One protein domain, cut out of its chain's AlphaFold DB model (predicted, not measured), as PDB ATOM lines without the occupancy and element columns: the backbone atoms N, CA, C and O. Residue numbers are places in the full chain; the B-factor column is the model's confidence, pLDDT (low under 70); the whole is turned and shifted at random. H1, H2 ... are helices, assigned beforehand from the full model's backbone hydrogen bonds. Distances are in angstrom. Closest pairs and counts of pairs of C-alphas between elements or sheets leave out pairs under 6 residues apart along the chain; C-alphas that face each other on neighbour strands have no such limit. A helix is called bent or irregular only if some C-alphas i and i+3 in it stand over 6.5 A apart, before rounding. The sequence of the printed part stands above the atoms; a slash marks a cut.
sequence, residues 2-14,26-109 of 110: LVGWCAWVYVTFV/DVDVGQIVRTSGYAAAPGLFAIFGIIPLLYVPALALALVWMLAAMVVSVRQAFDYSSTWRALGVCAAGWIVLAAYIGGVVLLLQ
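What this domain is: This is residues 2 to 14 and 26 to 109 of the 110 residues of an uncharacterized protein of Candidatus Latescibacteria bacterium ADurb.Bin168 (UniProt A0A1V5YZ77). A long helical hairpin makes the length of the domain: H4 runs as one straight leg, and H2 and H3, one after the other, lie side by side with it as the other leg. H5 rises steeply as an arm from the end of H4 that is away from H3, with residues 98 to 109 sticking out free, and H1 sits in the angle between H2 and the first half of this arm. The printed part has 97 residues with five named helices, in the order H1, H2, H3, H4, H5, and no named strand; the class is all helix. The whole is only just compact, close to loose, with a radius of gyration of the C-alphas of 14.9 A, and the C-alphas span 45 by 32 by 23 A.

Where its parts are: The printed part begins at residue 2 with H1, residues 2 to 14, which measures 18.2 A from C-alpha 2 at (-1.501, 24.364, 18.096) to C-alpha 14. Residues 15 to 25 are not printed. H2, residues 29 to 39, is 15.0 A long. One residue, Ala 40, stands between it and H3, residues 41 to 50, which is 17.6 A long. H3 is neither bent nor irregular, but only just: C-alphas 47 and 50 are 6.3 A apart. After Ile 51 comes H4, residues 52 to 77, the longest helix by residues, 37.6 A from C-alpha 52 at (-11.588, 49.887, 13.572) to C-alpha 77. H4 is only just irregular, with C-alphas 53 and 56 at 6.8 A, and its line is a rough one. Last comes H5, residues 83 to 107, 36.4 A long, with C-alpha 107 at (-20.700, 22.555, 28.645).

How they stand to each other: The hub is H4, which touches H2, H3 and H5. H3 and H4 form a helical hairpin and touch at a shallow tilt of 3 degrees, opposite ways; their closest C-alphas, those of Gly 49 and Tyr 55, are 4.4 A apart. Here H4 takes part with residues 54 to 66 alone. With residues 65 to 77 alone H4 touches H2, at a shallow tilt of 13 degrees, opposite ways, the closest C-alphas being those of Ala 39 and Met 66 at 5.2 A. H2 and H3 meet only through their link. Residues 70 to 75 of H4 touch residues 83 to 90 of H5 at a steep tilt of 57 degrees, opposite ways, with the closest C-alphas, those of Arg 75 and Ala 86, at 5.2 A. H1 touches H5 with residues 8 to 12 alone, at a steep tilt of 49 degrees; the closest C-alphas are those of Thr 12 and Gly 93 at 6.2 A. H1 touches H2 with residues 9 to 13 alone, at a steep tilt of 48 degrees, with the C-alphas of Val 9 and Val 33 closest at 7.3 A. H1 and H4 are close but not clearly touching, while H2 and H5 are apart. In H1, H2 and H5 every O i to N i+4 pair is within hydrogen-bond range; in H4 20 of 22 are, and in H3 0 of 6, beside 6 of 7 O i to N i+3 pairs.

The domain as a whole: The two C-alphas farthest apart, those of Asp 26 and Pro 52, are 45.2 A apart. Across the cut, C-alphas 14 and 26 are 13.6 A apart. The links H2 to H3, H3 to H4 and H4 to H5 are tight. Without residues 98 to 109, which stand free, the body spans 44 by 26 by 21 A. The mean pLDDT of the printed part is 71.5, and 39 residues are under 70, among them residues 2 to 8, 37 to 50 and 77 to 82.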
ATOM      1  N   LEU A   2      -2.080  25.667  18.483       60.94
ATOM      2  CA  LEU A   2      -1.501  24.364  18.096       60.94
ATOM      3  C   LEU A   2      -2.439  23.162  18.298       60.94
ATOM      4  O   LEU A   2      -2.612  22.382  17.378       60.94
ATOM      5  N   VAL A   3      -3.093  23.037  19.458       62.94
ATOM      6  CA  VAL A   3      -3.963  21.878  19.748       62.94
ATOM      7  C   VAL A   3      -5.155  21.797  18.786       62.94
ATOM      8  O   VAL A   3      -5.429  20.735  18.239       62.94
ATOM      9  N   GLY A   4      -5.824  22.924  18.521       64.88
ATOM     10  CA  GLY A   4      -6.931  22.985  17.559       64.88
ATOM     11  C   GLY A   4      -6.483  22.733  16.117       64.88
ATOM     12  O   GLY A   4      -7.188  22.071  15.365       64.88
ATOM     13  N   TRP A   5      -5.284  23.191  15.749       66.62
ATOM     14  CA  TRP A   5      -4.684  22.903  14.447       66.62
ATOM     15  C   TRP A   5      -4.312  21.417  14.300       66.62
ATOM     16  O   TRP A   5      -4.646  20.808  13.290       66.62
ATOM     17  N   CYS A   6      -3.721  20.791  15.325       69.00
ATOM     18  CA  CYS A   6      -3.439  19.352  15.326       69.00
ATOM     19  C   CYS A   6      -4.730  18.527  15.227       69.00
ATOM     20  O   CYS A   6      -4.788  17.573  14.454       69.00
ATOM     21  N   ALA A   7      -5.775  18.913  15.970       69.25
ATOM     22  CA  ALA A   7      -7.087  18.275  15.892       69.25
ATOM     23  C   ALA A   7      -7.687  18.402  14.485       69.25
ATOM     24  O   ALA A   7      -8.207  17.429  13.946       69.25
ATOM     25  N   TRP A   8      -7.552  19.570  13.856       68.56
ATOM     26  CA  TRP A   8      -7.981  19.786  12.481       68.56
ATOM     27  C   TRP A   8      -7.237  18.885  11.490       68.56
ATOM     28  O   TRP A   8      -7.874  18.183  10.705       68.56
ATOM     29  N   VAL A   9      -5.902  18.851  11.539       70.56
ATOM     30  CA  VAL A   9      -5.085  17.978  10.676       70.56
ATOM     31  C   VAL A   9      -5.505  16.516  10.837       70.56
ATOM     32  O   VAL A   9      -5.716  15.830   9.839       70.56
ATOM     33  N   TYR A  10      -5.714  16.066  12.077       72.19
ATOM     34  CA  TYR A  10      -6.169  14.710  12.373       72.19
ATOM     35  C   TYR A  10      -7.559  14.414  11.795       72.19
ATOM     36  O   TYR A  10      -7.739  13.402  11.124       72.19
ATOM     37  N   VAL A  11      -8.534  15.308  11.986       69.75
ATOM     38  CA  VAL A  11      -9.890  15.155  11.429       69.75
ATOM     39  C   VAL A  11      -9.835  15.102   9.902       69.75
ATOM     40  O   VAL A  11     -10.399  14.196   9.299       69.75
ATOM     41  N   THR A  12      -9.111  16.018   9.262       68.62
ATOM     42  CA  THR A  12      -9.019  16.063   7.793       68.62
ATOM     43  C   THR A  12      -8.363  14.800   7.231       68.62
ATOM     44  O   THR A  12      -8.812  14.276   6.215       68.62
ATOM     45  N   PHE A  13      -7.348  14.277   7.926       69.19
ATOM     46  CA  PHE A  13      -6.711  13.004   7.601       69.19
ATOM     47  C   PHE A  13      -7.696  11.835   7.718       69.19
ATOM     48  O   PHE A  13      -7.892  11.094   6.762       69.19
ATOM     49  N   VAL A  14      -8.387  11.708   8.852       70.81
ATOM     50  CA  VAL A  14      -9.361  10.632   9.083       70.81
ATOM     51  C   VAL A  14     -10.486  10.669   8.046       70.81
ATOM     52  O   VAL A  14     -10.777   9.650   7.427       70.81
ATOM     53  N   ASP A  26      -2.998   8.501  -2.759       64.12
ATOM     54  CA  ASP A  26      -1.748   8.591  -2.000       64.12
ATOM     55  C   ASP A  26      -1.784   9.843  -1.111       64.12
ATOM     56  O   ASP A  26      -2.198  10.917  -1.548       64.12
ATOM     57  N   VAL A  27      -1.439   9.694   0.168       64.06
ATOM     58  CA  VAL A  27      -1.682  10.730   1.182       64.06
ATOM     59  C   VAL A  27      -0.359  11.292   1.668       64.06
ATOM     60  O   VAL A  27       0.298  10.700   2.528       64.06
ATOM     61  N   ASP A  28       0.001  12.485   1.192       73.38
ATOM     62  CA  ASP A  28       1.189  13.186   1.678       73.38
ATOM     63  C   ASP A  28       0.849  14.057   2.899       73.38
ATOM     64  O   ASP A  28       0.486  15.238   2.823       73.38
ATOM     65  N   VAL A  29       1.013  13.455   4.078       68.25
ATOM     66  CA  VAL A  29       0.836  14.124   5.375       68.25
ATOM     67  C   VAL A  29       1.780  15.327   5.528       68.25
ATOM     68  O   VAL A  29       1.402  16.339   6.128       68.25
ATOM     69  N   GLY A  30       2.989  15.265   4.961       70.31
ATOM     70  CA  GLY A  30       3.954  16.364   4.985       70.31
ATOM     71  C   GLY A  30       3.446  17.588   4.225       70.31
ATOM     72  O   GLY A  30       3.633  18.726   4.677       70.31
ATOM     73  N   GLN A  31       2.734  17.368   3.120       69.75
ATOM     74  CA  GLN A  31       2.082  18.432   2.366       69.75
ATOM     75  C   GLN A  31       0.906  19.052   3.132       69.75
ATOM     76  O   GLN A  31       0.827  20.284   3.182       69.75
ATOM     77  N   ILE A  32       0.055  18.254   3.801       70.38
ATOM     78  CA  ILE A  32      -1.040  18.753   4.671       70.38
ATOM     79  C   ILE A  32      -0.484  19.665   5.761       70.38
ATOM     80  O   ILE A  32      -0.973  20.775   5.972       70.38
ATOM     81  N   VAL A  33       0.563  19.218   6.452       70.94
ATOM     82  CA  VAL A  33       1.171  19.959   7.563       70.94
ATOM     83  C   VAL A  33       1.775  21.280   7.083       70.94
ATOM     84  O   VAL A  33       1.508  22.329   7.670       70.94
ATOM     85  N   ARG A  34       2.538  21.269   5.983       71.88
ATOM     86  CA  ARG A  34       3.168  22.491   5.453       71.88
ATOM     87  C   ARG A  34       2.142  23.499   4.936       71.88
ATOM     88  O   ARG A  34       2.247  24.688   5.226       71.88
ATOM     89  N   THR A  35       1.135  23.042   4.198       70.25
ATOM     90  CA  THR A  35       0.130  23.930   3.589       70.25
ATOM     91  C   THR A  35      -0.924  24.408   4.590       70.25
ATOM     92  O   THR A  35      -1.295  25.581   4.563       70.25
ATOM     93  N   SER A  36      -1.347  23.573   5.545       70.06
ATOM     94  CA  SER A  36      -2.225  24.022   6.638       70.06
ATOM     95  C   SER A  36      -1.504  24.934   7.634       70.06
ATOM     96  O   SER A  36      -2.141  25.790   8.244       70.06
ATOM     97  N   GLY A  37      -0.178  24.816   7.769       67.88
ATOM     98  CA  GLY A  37       0.652  25.795   8.474       67.88
ATOM     99  C   GLY A  37       0.610  27.178   7.809       67.88
ATOM    100  O   GLY A  37       0.430  28.186   8.491       67.88
ATOM    101  N   TYR A  38       0.652  27.236   6.472       66.62
ATOM    102  CA  TYR A  38       0.404  28.472   5.712       66.62
ATOM    103  C   TYR A  38      -1.033  28.990   5.857       66.62
ATOM    104  O   TYR A  38      -1.247  30.200   5.869       66.62
ATOM    105  N   ALA A  39      -2.021  28.108   6.024       66.25
ATOM    106  CA  ALA A  39      -3.400  28.514   6.296       66.25
ATOM    107  C   ALA A  39      -3.567  29.216   7.661       66.25
ATOM    108  O   ALA A  39      -4.567  29.900   7.861       66.25
ATOM    109  N   ALA A  40      -2.595  29.116   8.579       64.81
ATOM    110  CA  ALA A  40      -2.579  29.875   9.834       64.81
ATOM    111  C   ALA A  40      -1.980  31.294   9.697       64.81
ATOM    112  O   ALA A  40      -2.186  32.131  10.579       64.81
ATOM    113  N   ALA A  41      -1.292  31.599   8.585       67.94
ATOM    114  CA  ALA A  41      -0.746  32.924   8.275       67.94
ATOM    115  C   ALA A  41      -1.751  34.094   8.369       67.94
ATOM    116  O   ALA A  41      -1.329  35.172   8.783       67.94
ATOM    117  N   PRO A  42      -3.060  33.943   8.073       61.97
ATOM    118  CA  PRO A  42      -4.042  35.005   8.280       61.97
ATOM    119  C   PRO A  42      -4.135  35.563   9.705       61.97
ATOM    120  O   PRO A  42      -4.630  36.675   9.871       61.97
ATOM    121  N   GLY A  43      -3.597  34.879  10.723       63.41
ATOM    122  CA  GLY A  43      -3.388  35.480  12.046       63.41
ATOM    123  C   GLY A  43      -2.547  36.765  12.005       63.41
ATOM    124  O   GLY A  43      -2.707  37.629  12.860       63.41
ATOM    125  N   LEU A  44      -1.721  36.951  10.971       64.62
ATOM    126  CA  LEU A  44      -0.979  38.185  10.719       64.62
ATOM    127  C   LEU A  44      -1.902  39.367  10.370       64.62
ATOM    128  O   LEU A  44      -1.589  40.501  10.726       64.62
ATOM    129  N   PHE A  45      -3.071  39.125   9.758       64.31
ATOM    130  CA  PHE A  45      -4.063  40.178   9.504       64.31
ATOM    131  C   PHE A  45      -4.674  40.743  10.791       64.31
ATOM    132  O   PHE A  45      -5.237  41.837  10.757       64.31
ATOM    133  N   ALA A  46      -4.505  40.071  11.938       65.62
ATOM    134  CA  ALA A  46      -4.911  40.605  13.237       65.62
ATOM    135  C   ALA A  46      -4.228  41.945  13.567       65.62
ATOM    136  O   ALA A  46      -4.800  42.745  14.304       65.62
ATOM    137  N   ILE A  47      -3.062  42.244  12.972       67.88
ATOM    138  CA  ILE A  47      -2.384  43.539  13.141       67.88
ATOM    139  C   ILE A  47      -3.231  44.715  12.623       67.88
ATOM    140  O   ILE A  47      -3.183  45.809  13.183       67.88
ATOM    141  N   PHE A  48      -4.073  44.487  11.607       66.88
ATOM    142  CA  PHE A  48      -5.000  45.494  11.082       66.88
ATOM    143  C   PHE A  48      -6.230  45.701  11.975       66.88
ATOM    144  O   PHE A  48      -6.952  46.679  11.789       66.88
ATOM    145  N   GLY A  49      -6.447  44.844  12.978       62.31
ATOM    146  CA  GLY A  49      -7.524  45.005  13.958       62.31
ATOM    147  C   GLY A  49      -7.362  46.203  14.890       62.31
ATOM    148  O   GLY A  49      -8.320  46.592  15.549       62.31
ATOM    149  N   ILE A  50      -6.185  46.835  14.896       69.81
ATOM    150  CA  ILE A  50      -5.933  48.099  15.600       69.81
ATOM    151  C   ILE A  50      -6.710  49.257  14.944       69.81
ATOM    152  O   ILE A  50      -7.049  50.229  15.615       69.81
ATOM    153  N   ILE A  51      -7.027  49.155  13.646       79.69
ATOM    154  CA  ILE A  51      -7.775  50.172  12.901       79.69
ATOM    155  C   ILE A  51      -9.241  49.711  12.785       79.69
ATOM    156  O   ILE A  51      -9.524  48.793  12.011       79.69
ATOM    157  N   PRO A  52     -10.199  50.358  13.482       67.62
ATOM    158  CA  PRO A  52     -11.588  49.887  13.572       67.62
ATOM    159  C   PRO A  52     -12.274  49.697  12.214       67.62
ATOM    160  O   PRO A  52     -13.091  48.797  12.046       67.62
ATOM    161  N   LEU A  53     -11.916  50.522  11.223       74.56
ATOM    162  CA  LEU A  53     -12.499  50.480   9.880       74.56
ATOM    163  C   LEU A  53     -11.900  49.378   8.986       74.56
ATOM    164  O   LEU A  53     -12.555  48.922   8.054       74.56
ATOM    165  N   LEU A  54     -10.671  48.931   9.267       74.50
ATOM    166  CA  LEU A  54      -9.981  47.898   8.484       74.50
ATOM    167  C   LEU A  54     -10.139  46.496   9.074       74.50
ATOM    168  O   LEU A  54      -9.899  45.517   8.371       74.50
ATOM    169  N   TYR A  55     -10.588  46.385  10.326       72.44
ATOM    170  CA  TYR A  55     -10.794  45.103  10.994       72.44
ATOM    171  C   TYR A  55     -11.748  44.178  10.226       72.44
ATOM    172  O   TYR A  55     -11.407  43.032   9.944       72.44
ATOM    173  N   VAL A  56     -12.927  44.677   9.841       76.31
ATOM    174  CA  VAL A  56     -13.954  43.887   9.141       76.31
ATOM    175  C   VAL A  56     -13.473  43.376   7.774       76.31
ATOM    176  O   VAL A  56     -13.559  42.167   7.539       76.31
ATOM    177  N   PRO A  57     -12.935  44.219   6.867       79.12
ATOM    178  CA  PRO A  57     -12.424  43.727   5.591       79.12
ATOM    179  C   PRO A  57     -11.194  42.825   5.752       79.12
ATOM    180  O   PRO A  57     -11.092  41.834   5.031       79.12
ATOM    181  N   ALA A  58     -10.299  43.094   6.710       76.88
ATOM    182  CA  ALA A  58      -9.154  42.223   6.987       76.88
ATOM    183  C   ALA A  58      -9.594  40.836   7.481       76.88
ATOM    184  O   ALA A  58      -9.051  39.825   7.039       76.88
ATOM    185  N   LEU A  59     -10.618  40.777   8.338       74.56
ATOM    186  CA  LEU A  59     -11.210  39.525   8.807       74.56
ATOM    187  C   LEU A  59     -11.863  38.749   7.655       74.56
ATOM    188  O   LEU A  59     -11.638  37.549   7.520       74.56
ATOM    189  N   ALA A  60     -12.629  39.423   6.794       77.25
ATOM    190  CA  ALA A  60     -13.233  38.793   5.623       77.25
ATOM    191  C   ALA A  60     -12.166  38.217   4.674       77.25
ATOM    192  O   ALA A  60     -12.281  37.072   4.234       77.25
ATOM    193  N   LEU A  61     -11.091  38.970   4.416       79.00
ATOM    194  CA  LEU A  61      -9.974  38.516   3.584       79.00
ATOM    195  C   LEU A  61      -9.265  37.302   4.203       79.00
ATOM    196  O   LEU A  61      -8.962  36.338   3.503       79.00
ATOM    197  N   ALA A  62      -9.043  37.334   5.518       73.88
ATOM    198  CA  ALA A  62      -8.437  36.245   6.273       73.88
ATOM    199  C   ALA A  62      -9.271  34.956   6.202       73.88
ATOM    200  O   ALA A  62      -8.709  33.872   6.042       73.88
ATOM    201  N   LEU A  63     -10.602  35.065   6.262       72.69
ATOM    202  CA  LEU A  63     -11.513  33.924   6.133       72.69
ATOM    203  C   LEU A  63     -11.476  33.316   4.728       72.69
ATOM    204  O   LEU A  63     -11.375  32.097   4.591       72.69
ATOM    205  N   VAL A  64     -11.501  34.150   3.685       79.19
ATOM    206  CA  VAL A  64     -11.385  33.683   2.293       79.19
ATOM    207  C   VAL A  64     -10.025  33.022   2.057       79.19
ATOM    208  O   VAL A  64      -9.961  31.950   1.456       79.19
ATOM    209  N   TRP A  65      -8.948  33.610   2.583       79.06
ATOM    210  CA  TRP A  65      -7.606  33.032   2.530       79.06
ATOM    211  C   TRP A  65      -7.559  31.666   3.214       79.06
ATOM    212  O   TRP A  65      -7.059  30.710   2.622       79.06
ATOM    213  N   MET A  66      -8.084  31.551   4.440       74.94
ATOM    214  CA  MET A  66      -8.135  30.279   5.169       74.94
ATOM    215  C   MET A  66      -8.876  29.207   4.374       74.94
ATOM    216  O   MET A  66      -8.387  28.082   4.266       74.94
ATOM    217  N   LEU A  67     -10.024  29.557   3.786       74.88
ATOM    218  CA  LEU A  67     -10.822  28.626   2.996       74.88
ATOM    219  C   LEU A  67     -10.062  28.165   1.741       74.88
ATOM    220  O   LEU A  67      -9.962  26.968   1.483       74.88
ATOM    221  N   ALA A  68      -9.477  29.105   0.993       77.44
ATOM    222  CA  ALA A  68      -8.724  28.812  -0.223       77.44
ATOM    223  C   ALA A  68      -7.477  27.960   0.063       77.44
ATOM    224  O   ALA A  68      -7.245  26.957  -0.612       77.44
ATOM    225  N   ALA A  69      -6.708  28.312   1.098       78.12
ATOM    226  CA  ALA A  69      -5.530  27.560   1.514       78.12
ATOM    227  C   ALA A  69      -5.891  26.134   1.956       78.12
ATOM    228  O   ALA A  69      -5.168  25.194   1.627       78.12
ATOM    229  N   MET A  70      -7.031  25.952   2.633       74.38
ATOM    230  CA  MET A  70      -7.506  24.622   3.021       74.38
ATOM    231  C   MET A  70      -7.924  23.766   1.833       74.38
ATOM    232  O   MET A  70      -7.510  22.612   1.744       74.38
ATOM    233  N   VAL A  71      -8.686  24.320   0.891       75.62
ATOM    234  CA  VAL A  71      -9.096  23.576  -0.309       75.62
ATOM    235  C   VAL A  71      -7.875  23.149  -1.127       75.62
ATOM    236  O   VAL A  71      -7.821  22.011  -1.594       75.62
ATOM    237  N   VAL A  72      -6.872  24.021  -1.269       76.19
ATOM    238  CA  VAL A  72      -5.618  23.691  -1.966       76.19
ATOM    239  C   VAL A  72      -4.825  22.628  -1.205       76.19
ATOM    240  O   VAL A  72      -4.366  21.676  -1.830       76.19
ATOM    241  N   SER A  73      -4.709  22.754   0.120       73.19
ATOM    242  CA  SER A  73      -4.034  21.785   0.994       73.19
ATOM    243  C   SER A  73      -4.608  20.379   0.833       73.19
ATOM    244  O   SER A  73      -3.874  19.450   0.512       73.19
ATOM    245  N   VAL A  74      -5.928  20.234   0.970       70.75
ATOM    246  CA  VAL A  74      -6.618  18.943   0.847       70.75
ATOM    247  C   VAL A  74      -6.523  18.402  -0.574       70.75
ATOM    248  O   VAL A  74      -6.247  17.227  -0.772       70.75
ATOM    249  N   ARG A  75      -6.718  19.244  -1.593       75.88
ATOM    250  CA  ARG A  75      -6.651  18.769  -2.978       75.88
ATOM    251  C   ARG A  75      -5.269  18.214  -3.326       75.88
ATOM    252  O   ARG A  75      -5.194  17.184  -3.979       75.88
ATOM    253  N   GLN A  76      -4.219  18.912  -2.904       71.81
ATOM    254  CA  GLN A  76      -2.833  18.520  -3.143       71.81
ATOM    255  C   GLN A  76      -2.450  17.278  -2.335       71.81
ATOM    256  O   GLN A  76      -1.851  16.359  -2.869       71.81
ATOM    257  N   ALA A  77      -2.833  17.227  -1.061       69.56
ATOM    258  CA  ALA A  77      -2.422  16.150  -0.172       69.56
ATOM    259  C   ALA A  77      -3.082  14.797  -0.431       69.56
ATOM    260  O   ALA A  77      -2.522  13.780  -0.044       69.56
ATOM    261  N   PHE A  78      -4.286  14.796  -1.002       64.88
ATOM    262  CA  PHE A  78      -5.028  13.580  -1.344       64.88
ATOM    263  C   PHE A  78      -4.997  13.280  -2.852       64.88
ATOM    264  O   PHE A  78      -5.756  12.432  -3.324       64.88
ATOM    265  N   ASP A  79      -4.188  14.037  -3.599       68.06
ATOM    266  CA  ASP A  79      -4.042  13.997  -5.056       68.06
ATOM    267  C   ASP A  79      -5.389  13.908  -5.809       68.06
ATOM    268  O   ASP A  79      -5.615  13.121  -6.732       68.06
ATOM    269  N   TYR A  80      -6.367  14.710  -5.371       68.19
ATOM    270  CA  TYR A  80      -7.710  14.663  -5.941       68.19
ATOM    271  C   TYR A  80      -7.765  15.353  -7.309       68.19
ATOM    272  O   TYR A  80      -7.581  16.571  -7.437       68.19
ATOM    273  N   SER A  81      -8.177  14.595  -8.329       66.56
ATOM    274  CA  SER A  81      -8.421  15.105  -9.686       66.56
ATOM    275  C   SER A  81      -9.532  16.166  -9.755       66.56
ATOM    276  O   SER A  81      -9.492  17.048 -10.612       66.56
ATOM    277  N   SER A  82     -10.497  16.137  -8.824       69.06
ATOM    278  CA  SER A  82     -11.631  17.069  -8.769       69.06
ATOM    279  C   SER A  82     -11.664  17.894  -7.481       69.06
ATOM    280  O   SER A  82     -11.765  17.361  -6.374       69.06
ATOM    281  N   THR A  83     -11.690  19.222  -7.636       71.00
ATOM    282  CA  THR A  83     -11.797  20.210  -6.545       71.00
ATOM    283  C   THR A  83     -13.078  20.053  -5.716       71.00
ATOM    284  O   THR A  83     -13.101  20.409  -4.539       71.00
ATOM    285  N   TRP A  84     -14.141  19.480  -6.291       68.69
ATOM    286  CA  TRP A  84     -15.428  19.297  -5.608       68.69
ATOM    287  C   TRP A  84     -15.341  18.338  -4.414       68.69
ATOM    288  O   TRP A  84     -16.041  18.510  -3.420       68.69
ATOM    289  N   ARG A  85     -14.426  17.364  -4.471       67.56
ATOM    290  CA  ARG A  85     -14.196  16.402  -3.380       67.56
ATOM    291  C   ARG A  85     -13.426  17.041  -2.230       67.56
ATOM    292  O   ARG A  85     -13.812  16.876  -1.079       67.56
ATOM    293  N   ALA A  86     -12.411  17.847  -2.549       69.56
ATOM    294  CA  ALA A  86     -11.685  18.635  -1.555       69.56
ATOM    295  C   ALA A  86     -12.626  19.598  -0.808       69.56
ATOM    296  O   ALA A  86     -12.564  19.699   0.413       69.56
ATOM    297  N   LEU A  87     -13.561  20.227  -1.526       75.56
ATOM    298  CA  LEU A  87     -14.627  21.034  -0.927       75.56
ATOM    299  C   LEU A  87     -15.521  20.226   0.023       75.56
ATOM    300  O   LEU A  87     -15.816  20.705   1.115       75.56
ATOM    301  N   GLY A  88     -15.910  19.003  -0.351       74.88
ATOM    302  CA  GLY A  88     -16.685  18.104   0.513       74.88
ATOM    303  C   GLY A  88     -15.957  17.733   1.809       74.88
ATOM    304  O   GLY A  88     -16.543  17.807   2.888       74.88
ATOM    305  N   VAL A  89     -14.661  17.415   1.722       71.38
ATOM    306  CA  VAL A  89     -13.813  17.135   2.894       71.38
ATOM    307  C   VAL A  89     -13.679  18.377   3.782       71.38
ATOM    308  O   VAL A  89     -13.851  18.283   4.998       71.38
ATOM    309  N   CYS A  90     -13.442  19.556   3.195       72.94
ATOM    310  CA  CYS A  90     -13.392  20.810   3.948       72.94
ATOM    311  C   CYS A  90     -14.725  21.116   4.645       72.94
ATOM    312  O   CYS A  90     -14.722  21.491   5.817       72.94
ATOM    313  N   ALA A  91     -15.859  20.930   3.964       77.44
ATOM    314  CA  ALA A  91     -17.184  21.147   4.541       77.44
ATOM    315  C   ALA A  91     -17.456  20.203   5.724       77.44
ATOM    316  O   ALA A  91     -17.915  20.654   6.773       77.44
ATOM    317  N   ALA A  92     -17.107  18.918   5.599       74.75
ATOM    318  CA  ALA A  92     -17.220  17.954   6.693       74.75
ATOM    319  C   ALA A  92     -16.351  18.351   7.899       74.75
ATOM    320  O   ALA A  92     -16.833  18.354   9.033       74.75
ATOM    321  N   GLY A  93     -15.102  18.771   7.657       72.06
ATOM    322  CA  GLY A  93     -14.210  19.273   8.706       72.06
ATOM    323  C   GLY A  93     -14.789  20.481   9.452       72.06
ATOM    324  O   GLY A  93     -14.753  20.525  10.682       72.06
ATOM    325  N   TRP A  94     -15.393  21.431   8.730       70.69
ATOM    326  CA  TRP A  94     -16.062  22.596   9.324       70.69
ATOM    327  C   TRP A  94     -17.262  22.216  10.196       70.69
ATOM    328  O   TRP A  94     -17.429  22.785  11.272       70.69
ATOM    329  N   ILE A  95     -18.075  21.243   9.775       77.06
ATOM    330  CA  ILE A  95     -19.223  20.760  10.559       77.06
ATOM    331  C   ILE A  95     -18.753  20.127  11.873       77.06
ATOM    332  O   ILE A  95     -19.298  20.437  12.932       77.06
ATOM    333  N   VAL A  96     -17.718  19.285  11.826       75.44
ATOM    334  CA  VAL A  96     -17.142  18.655  13.025       75.44
ATOM    335  C   VAL A  96     -16.574  19.710  13.974       75.44
ATOM    336  O   VAL A  96     -16.819  19.654  15.179       75.44
ATOM    337  N   LEU A  97     -15.861  20.705  13.441       71.62
ATOM    338  CA  LEU A  97     -15.323  21.808  14.233       71.62
ATOM    339  C   LEU A  97     -16.440  22.636  14.886       71.62
ATOM    340  O   LEU A  97     -16.356  22.943  16.075       71.62
ATOM    341  N   ALA A  98     -17.494  22.969  14.140       73.38
ATOM    342  CA  ALA A  98     -18.644  23.707  14.659       73.38
ATOM    343  C   ALA A  98     -19.379  22.925  15.757       73.38
ATOM    344  O   ALA A  98     -19.722  23.501  16.788       73.38
ATOM    345  N   ALA A  99     -19.561  21.614  15.577       78.19
ATOM    346  CA  ALA A  99     -20.157  20.738  16.582       78.19
ATOM    347  C   ALA A  99     -19.305  20.668  17.861       78.19
ATOM    348  O   ALA A  99     -19.842  20.774  18.962       78.19
ATOM    349  N   TYR A 100     -17.979  20.556  17.724       77.12
ATOM    350  CA  TYR A 100     -17.053  20.578  18.858       77.12
ATOM    351  C   TYR A 100     -17.112  21.911  19.617       77.12
ATOM    352  O   TYR A 100     -17.277  21.915  20.834       77.12
ATOM    353  N   ILE A 101     -17.032  23.045  18.909       75.62
ATOM    354  CA  ILE A 101     -17.110  24.379  19.524       75.62
ATOM    355  C   ILE A 101     -18.463  24.571  20.217       75.62
ATOM    356  O   ILE A 101     -18.496  24.995  21.368       75.62
ATOM    357  N   GLY A 102     -19.566  24.219  19.552       79.75
ATOM    358  CA  GLY A 102     -20.910  24.305  20.125       79.75
ATOM    359  C   GLY A 102     -21.068  23.453  21.386       79.75
ATOM    360  O   GLY A 102     -21.595  23.937  22.384       79.75
ATOM    361  N   GLY A 103     -20.549  22.221  21.379       81.19
ATOM    362  CA  GLY A 103     -20.567  21.335  22.544       81.19
ATOM    363  C   GLY A 103     -19.746  21.870  23.719       81.19
ATOM    364  O   GLY A 103     -20.216  21.856  24.852       81.19
ATOM    365  N   VAL A 104     -18.548  22.402  23.456       78.50
ATOM    366  CA  VAL A 104     -17.709  23.031  24.490       78.50
ATOM    367  C   VAL A 104     -18.395  24.262  25.083       78.50
ATOM    368  O   VAL A 104     -18.423  24.408  26.301       78.50
ATOM    369  N   VAL A 105     -18.977  25.132  24.252       77.75
ATOM    370  CA  VAL A 105     -19.709  26.318  24.728       77.75
ATOM    371  C   VAL A 105     -20.900  25.916  25.599       77.75
ATOM    372  O   VAL A 105     -21.081  26.498  26.662       77.75
ATOM    373  N   LEU A 106     -21.664  24.894  25.200       77.12
ATOM    374  CA  LEU A 106     -22.800  24.391  25.975       77.12
ATOM    375  C   LEU A 106     -22.370  23.842  27.349       77.12
ATOM    376  O   LEU A 106     -23.019  24.121  28.351       77.12
ATOM    377  N   LEU A 107     -21.257  23.101  27.402       74.12
ATOM    378  CA  LEU A 107     -20.700  22.555  28.645       74.12
ATOM    379  C   LEU A 107     -20.163  23.635  29.590       74.12
ATOM    380  O   LEU A 107     -20.247  23.469  30.798       74.12
ATOM    381  N   LEU A 108     -19.622  24.734  29.061       74.88
ATOM    382  CA  LEU A 108     -19.151  25.871  29.863       74.88
ATOM    383  C   LEU A 108     -20.299  26.749  30.396       74.88
ATOM    384  O   LEU A 108     -20.054  27.651  31.194       74.88
ATOM    385  N   GLN A 109     -21.530  26.512  29.935       66.62
ATOM    386  CA  GLN A 109     -22.745  27.205  30.369       66.62
ATOM    387  C   GLN A 109     -23.604  26.381  31.351       66.62
ATOM    388  O   GLN A 109     -24.683  26.841  31.724       66.62
TER     389      GLN A 109